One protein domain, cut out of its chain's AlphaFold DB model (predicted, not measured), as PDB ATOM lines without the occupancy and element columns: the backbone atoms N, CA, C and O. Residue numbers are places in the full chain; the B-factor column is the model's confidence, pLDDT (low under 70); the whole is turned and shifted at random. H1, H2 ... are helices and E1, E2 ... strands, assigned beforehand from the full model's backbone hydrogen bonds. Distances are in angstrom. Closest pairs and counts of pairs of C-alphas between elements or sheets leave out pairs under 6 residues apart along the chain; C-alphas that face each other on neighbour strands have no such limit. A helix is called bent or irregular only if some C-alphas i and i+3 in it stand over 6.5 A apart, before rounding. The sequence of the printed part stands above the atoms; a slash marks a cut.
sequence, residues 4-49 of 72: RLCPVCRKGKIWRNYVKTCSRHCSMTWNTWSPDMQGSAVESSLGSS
ATOM      1  N   ARG A   4     151.870 169.838 116.524       80.12
ATOM      2  CA  ARG A   4     152.624 168.614 116.838       80.12
ATOM      3  C   ARG A   4     151.714 167.554 117.441       80.12
ATOM      4  O   ARG A   4     150.620 167.866 117.915       80.12
ATOM      5  N   LEU A   5     152.167 166.306 117.463       86.50
ATOM      6  CA  LEU A   5     151.480 165.262 118.215       86.50
ATOM      7  C   LEU A   5     151.704 165.451 119.718       86.50
ATOM      8  O   LEU A   5     152.740 165.935 120.171       86.50
ATOM      9  N   CYS A   6     150.712 165.059 120.507       90.12
ATOM     10  CA  CYS A   6     150.824 165.039 121.956       90.12
ATOM     11  C   CYS A   6     151.967 164.109 122.394       90.12
ATOM     12  O   CYS A   6     151.965 162.944 121.997       90.12
ATOM     13  N   PRO A   7     152.881 164.564 123.264       90.06
ATOM     14  CA  PRO A   7     154.014 163.758 123.715       90.06
ATOM     15  C   PRO A   7     153.589 162.545 124.555       90.06
ATOM     16  O   PRO A   7     154.320 161.564 124.617       90.06
ATOM     17  N   VAL A   8     152.390 162.579 125.151       92.25
ATOM     18  CA  VAL A   8     151.838 161.466 125.940       92.25
ATOM     19  C   VAL A   8     151.143 160.439 125.050       92.25
ATOM     20  O   VAL A   8     151.466 159.259 125.083       92.25
ATOM     21  N   CYS A   9     150.164 160.886 124.253       90.81
ATOM     22  CA  CYS A   9     149.266 159.989 123.521       90.81
ATOM     23  C   CYS A   9     149.718 159.700 122.082       90.81
ATOM     24  O   CYS A   9     149.180 158.786 121.465       90.81
ATOM     25  N   ARG A  10     150.611 160.524 121.512       86.69
ATOM     26  CA  ARG A  10     151.008 160.570 120.086       86.69
ATOM     27  C   ARG A  10     149.854 160.563 119.069       86.69
ATOM     28  O   ARG A  10     150.071 160.324 117.891       86.69
ATOM     29  N   LYS A  11     148.624 160.836 119.510       84.62
ATOM     30  CA  LYS A  11     147.400 160.762 118.690       84.62
ATOM     31  C   LYS A  11     146.748 162.125 118.485       84.62
ATOM     32  O   LYS A  11     146.335 162.457 117.382       84.62
ATOM     33  N   GLY A  12     146.640 162.922 119.545       81.50
ATOM     34  CA  GLY A  12     145.999 164.234 119.466       81.50
ATOM     35  C   GLY A  12     146.961 165.327 119.017       81.50
ATOM     36  O   GLY A  12     148.124 165.337 119.424       81.50
ATOM     37  N   LYS A  13     146.448 166.261 118.210       82.88
ATOM     38  CA  LYS A  13     147.168 167.463 117.783       82.88
ATOM     39  C   LYS A  13     147.217 168.469 118.924       82.88
ATOM     40  O   LYS A  13     146.208 168.724 119.577       82.88
ATOM     41  N   ILE A  14     148.385 169.047 119.146       85.44
ATOM     42  CA  ILE A  14     148.603 170.114 120.113       85.44
ATOM     43  C   ILE A  14     149.372 171.255 119.456       85.44
ATOM     44  O   ILE A  14     150.182 171.054 118.548       85.44
ATOM     45  N   TRP A  15     149.124 172.466 119.932       77.31
ATOM     46  CA  TRP A  15     149.759 173.673 119.421       77.31
ATOM     47  C   TRP A  15     150.988 173.980 120.269       77.31
ATOM     48  O   TRP A  15     150.849 174.116 121.487       77.31
ATOM     49  N   ARG A  16     152.168 174.108 119.638       67.38
ATOM     50  CA  ARG A  16     153.472 174.249 120.323       67.38
ATOM     51  C   ARG A  16     153.469 175.247 121.493       67.38
ATOM     52  O   ARG A  16     154.091 174.960 122.508       67.38
ATOM     53  N   ASN A  17     152.720 176.347 121.382       69.75
ATOM     54  CA  ASN A  17     152.752 177.451 122.351       69.75
ATOM     55  C   ASN A  17     151.525 177.551 123.273       69.75
ATOM     56  O   ASN A  17     151.538 178.358 124.193       69.75
ATOM     57  N   TYR A  18     150.473 176.763 123.040       67.81
ATOM     58  CA  TYR A  18     149.203 176.917 123.766       67.81
ATOM     59  C   TYR A  18     148.829 175.692 124.593       67.81
ATOM     60  O   TYR A  18     148.220 175.826 125.650       67.81
ATOM     61  N   VAL A  19     149.172 174.486 124.129       72.31
ATOM     62  CA  VAL A  19     148.693 173.246 124.745       72.31
ATOM     63  C   VAL A  19     149.811 172.203 124.741       72.31
ATOM     64  O   VAL A  19     150.352 171.862 123.694       72.31
ATOM     65  N   LYS A  20     150.162 171.672 125.920       79.88
ATOM     66  CA  LYS A  20     151.217 170.650 126.063       79.88
ATOM     67  C   LYS A  20     150.730 169.226 125.767       79.88
ATOM     68  O   LYS A  20     151.552 168.379 125.434       79.88
ATOM     69  N   THR A  21     149.425 168.961 125.875       89.69
ATOM     70  CA  THR A  21     148.826 167.611 125.868       89.69
ATOM     71  C   THR A  21     147.442 167.580 125.202       89.69
ATOM     72  O   THR A  21     146.706 168.556 125.212       89.69
ATOM     73  N   CYS A  22     147.068 166.440 124.611       91.00
ATOM     74  CA  CYS A  22     145.849 166.298 123.797       91.00
ATOM     75  C   CYS A  22     144.525 166.300 124.591       91.00
ATOM     76  O   CYS A  22     143.461 166.453 124.000       91.00
ATOM     77  N   SER A  23     144.562 166.054 125.903       92.25
ATOM     78  CA  SER A  23     143.366 165.868 126.733       92.25
ATOM     79  C   SER A  23     143.684 166.029 128.220       92.25
ATOM     80  O   SER A  23     144.848 165.951 128.620       92.25
ATOM     81  N   ARG A  24     142.644 166.164 129.059       92.19
ATOM     82  CA  ARG A  24     142.782 166.208 130.528       92.19
ATOM     83  C   ARG A  24     143.505 164.978 131.079       92.19
ATOM     84  O   ARG A  24     144.370 165.126 131.935       92.19
ATOM     85  N   HIS A  25     143.186 163.789 130.565       93.50
ATOM     86  CA  HIS A  25     143.858 162.552 130.966       93.50
ATOM     87  C   HIS A  25     145.364 162.621 130.680       93.50
ATOM     88  O   HIS A  25     146.169 162.366 131.569       93.50
ATOM     89  N   CYS A  26     145.757 163.075 129.486       93.25
ATOM     90  CA  CYS A  26     147.172 163.234 129.150       93.25
ATOM     91  C   CYS A  26     147.867 164.300 129.997       93.25
ATOM     92  O   CYS A  26     149.035 164.127 130.318       93.25
ATOM     93  N   SER A  27     147.178 165.375 130.386       92.56
ATOM     94  CA  SER A  27     147.732 166.363 131.323       92.56
ATOM     95  C   SER A  27     147.989 165.770 132.705       92.56
ATOM     96  O   SER A  27     149.015 166.058 133.308       92.56
ATOM     97  N   MET A  28     147.077 164.932 133.209       94.12
ATOM     98  CA  MET A  28     147.278 164.253 134.489       94.12
ATOM     99  C   MET A  28     148.481 163.313 134.426       94.12
ATOM    100  O   MET A  28     149.338 163.391 135.296       94.12
ATOM    101  N   THR A  29     148.591 162.503 133.370       93.25
ATOM    102  CA  THR A  29     149.749 161.626 133.144       93.25
ATOM    103  C   THR A  29     151.046 162.418 132.987       93.25
ATOM    104  O   THR A  29     152.064 162.056 133.556       93.25
ATOM    105  N   TRP A  30     151.021 163.534 132.258       92.62
ATOM    106  CA  TRP A  30     152.185 164.405 132.099       92.62
ATOM    107  C   TRP A  30     152.708 164.919 133.445       92.62
ATOM    108  O   TRP A  30     153.912 164.931 133.681       92.62
ATOM    109  N   ASN A  31     151.806 165.302 134.349       92.88
ATOM    110  CA  ASN A  31     152.168 165.835 135.661       92.88
ATOM    111  C   ASN A  31     152.757 164.785 136.615       92.88
ATOM    112  O   ASN A  31     153.341 165.171 137.623       92.88
ATOM    113  N   THR A  32     152.615 163.488 136.328       95.06
ATOM    114  CA  THR A  32     153.248 162.426 137.126       95.06
ATOM    115  C   THR A  32     154.629 162.032 136.605       95.06
ATOM    116  O   THR A  32     155.334 161.276 137.269       95.06
ATOM    117  N   TRP A  33     155.032 162.519 135.429       94.06
ATOM    118  CA  TRP A  33     156.322 162.194 134.825       94.06
ATOM    119  C   TRP A  33     157.449 163.045 135.400       94.06
ATOM    120  O   TRP A  33     157.271 164.241 135.643       94.06
ATOM    121  N   SER A  34     158.630 162.439 135.550       96.06
ATOM    122  CA  SER A  34     159.845 163.176 135.892       96.06
ATOM    123  C   SER A  34     160.224 164.165 134.777       96.06
ATOM    124  O   SER A  34     159.826 163.973 133.620       96.06
ATOM    125  N   PRO A  35     161.012 165.212 135.085       91.81
ATOM    126  CA  PRO A  35     161.506 166.145 134.073       91.81
ATOM    127  C   PRO A  35     162.218 165.448 132.905       91.81
ATOM    128  O   PRO A  35     161.982 165.808 131.753       91.81
ATOM    129  N   ASP A  36     163.003 164.403 133.183       93.44
ATOM    130  CA  ASP A  36     163.702 163.626 132.152       93.44
ATOM    131  C   ASP A  36     162.722 162.921 131.208       93.44
ATOM    132  O   ASP A  36     162.825 163.038 129.987       93.44
ATOM    133  N   MET A  37     161.698 162.259 131.762       92.38
ATOM    134  CA  MET A  37     160.653 161.605 130.968       92.38
ATOM    135  C   MET A  37     159.883 162.607 130.100       92.38
ATOM    136  O   MET A  37     159.571 162.322 128.942       92.38
ATOM    137  N   GLN A  38     159.582 163.788 130.646       90.81
ATOM    138  CA  GLN A  38     158.931 164.868 129.906       90.81
ATOM    139  C   GLN A  38     159.804 165.357 128.741       90.81
ATOM    140  O   GLN A  38     159.289 165.545 127.635       90.81
ATOM    141  N   GLY A  39     161.112 165.519 128.968       88.31
ATOM    142  CA  GLY A  39     162.093 165.889 127.945       88.31
ATOM    143  C   GLY A  39     162.138 164.876 126.802       88.31
ATOM    144  O   GLY A  39     161.838 165.225 125.658       88.31
ATOM    145  N   SER A  40     162.377 163.600 127.117       89.25
ATOM    146  CA  SER A  40     162.452 162.529 126.113       89.25
ATOM    147  C   SER A  40     161.154 162.366 125.315       89.25
ATOM    148  O   SER A  40     161.177 162.107 124.107       89.25
ATOM    149  N   ALA A  41     159.994 162.539 125.957       87.88
ATOM    150  CA  ALA A  41     158.703 162.456 125.280       87.88
ATOM    151  C   ALA A  41     158.459 163.631 124.320       87.88
ATOM    152  O   ALA A  41     157.866 163.447 123.253       87.88
ATOM    153  N   VAL A  42     158.926 164.834 124.669       86.00
ATOM    154  CA  VAL A  42     158.863 166.005 123.788       86.00
ATOM    155  C   VAL A  42     159.768 165.823 122.581       86.00
ATOM    156  O   VAL A  42     159.285 165.998 121.465       86.00
ATOM    157  N   GLU A  43     161.017 165.411 122.773       84.56
ATOM    158  CA  GLU A  43     161.954 165.143 121.674       84.56
ATOM    159  C   GLU A  43     161.401 164.086 120.714       84.56
ATOM    160  O   GLU A  43     161.321 164.308 119.505       84.56
ATOM    161  N   SER A  44     160.874 162.989 121.263       81.12
ATOM    162  CA  SER A  44     160.236 161.939 120.468       81.12
ATOM    163  C   SER A  44     159.009 162.430 119.690       81.12
ATOM    164  O   SER A  44     158.720 161.940 118.602       81.12
ATOM    165  N   SER A  45     158.261 163.395 120.238       76.62
ATOM    166  CA  SER A  45     157.095 163.988 119.568       76.62
ATOM    167  C   SER A  45     157.463 164.992 118.472       76.62
ATOM    168  O   SER A  45     156.664 165.212 117.566       76.62
ATOM    169  N   LEU A  46     158.653 165.600 118.550       71.56
ATOM    170  CA  LEU A  46     159.169 166.534 117.547       71.56
ATOM    171  C   LEU A  46     159.675 165.794 116.302       71.56
ATOM    172  O   LEU A  46     159.456 166.268 115.187       71.56
ATOM    173  N   GLY A  47     160.271 164.609 116.479       64.12
ATOM    174  CA  GLY A  47     160.689 163.743 115.369       64.12
ATOM    175  C   GLY A  47     159.515 163.182 114.557       64.12
ATOM    176  O   GLY A  47     159.631 162.978 113.355       64.12
ATOM    177  N   SER A  48     158.348 163.007 115.183       58.97
ATOM    178  CA  SER A  48     157.083 162.697 114.501       58.97
ATOM    179  C   SER A  48     156.326 163.979 114.145       58.97
ATOM    180  O   SER A  48     155.191 164.197 114.578       58.97
ATOM    181  N   SER A  49     156.967 164.863 113.382       55.53
ATOM    182  CA  SER A  49     156.258 165.988 112.772       55.53
ATOM    183  C   SER A  49     155.144 165.432 111.883       55.53
ATOM    184  O   SER A  49     155.375 164.540 111.069       55.53
TER     185      SER A  49
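What this domain is: This is residues 4 to 49 of the 72 residues of an uncharacterized protein of marine sediment metagenome (UniProt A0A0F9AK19). Two helices, H1 and the longer H2, make a V joined at its point by residues 33 and 34, and a looped first part of the domain fills the V's open side, with residues 6 to 8 between the two helices. H2 runs along one side of the domain, past H1 and then past the loops, where the one short strand, E1, lies beyond the free end of H1. The printed part has 46 residues, with one named strand and two named helices in the order E1, H1, H2. The class is mostly helix, with 22 residues in helices and 3 in the strand of the 25 in named elements, and no two named strands pair. The whole is compact, with a radius of gyration of the C-alphas of 9.5 A, and rounded, with spans of 24 by 20 by 18 A.

Where its parts are: The printed part begins at Arg 4, whose C-alpha is at (152.624, 168.614, 116.838). Strand E1 holds residues 13 to 15, Lys 13 to Trp 15, and its C-alpha 13 is at (147.168, 167.463, 117.783). Helix H1 holds residues 24 to 32, Arg 24 to Thr 32, and is 12.9 A long from first to last C-alpha, beginning with C-alpha 24 at (142.782, 166.208, 130.528). Helix H2 holds residues 35 to 47, Pro 35 to Gly 47, and is 18.9 A long, ending with C-alpha 47 at (160.689, 163.743, 115.369). Neither helix is bent.

How they stand to each other: Residues 4 to 5 pair with residues 13 to 14 of E1, antiparallel, and E1 pairs with no named strand. E1 is apart from H1, and it is apart from H2 as well. H1 and H2 are close but not clearly touching, with 1 pair of C-alphas within 8 A. Their closest C-alphas are those of Trp 30 and Gln 38, 7.1 A apart. The two helices run opposite ways at a steep tilt of 50 degrees, and their centres are 14.3 A apart. In both H1 and H2 every pair of O i and N i+4 is within hydrogen-bond range.

The domain as a whole: The two C-alphas farthest apart are those of Thr 32 and Ser 49, at 24.8 A. The first and last printed C-alphas, of Arg 4 and Ser 49, are 6.1 A apart. The printed part has no cut. The link from E1 to H1 has 8 residues and is short, the link from H1 to H2 has 2 residues and is tight, and no link is long. The mean pLDDT of the printed part is 84.8, and the model's confidence is low, under 70, at residues 16 to 18 and 47 to 49.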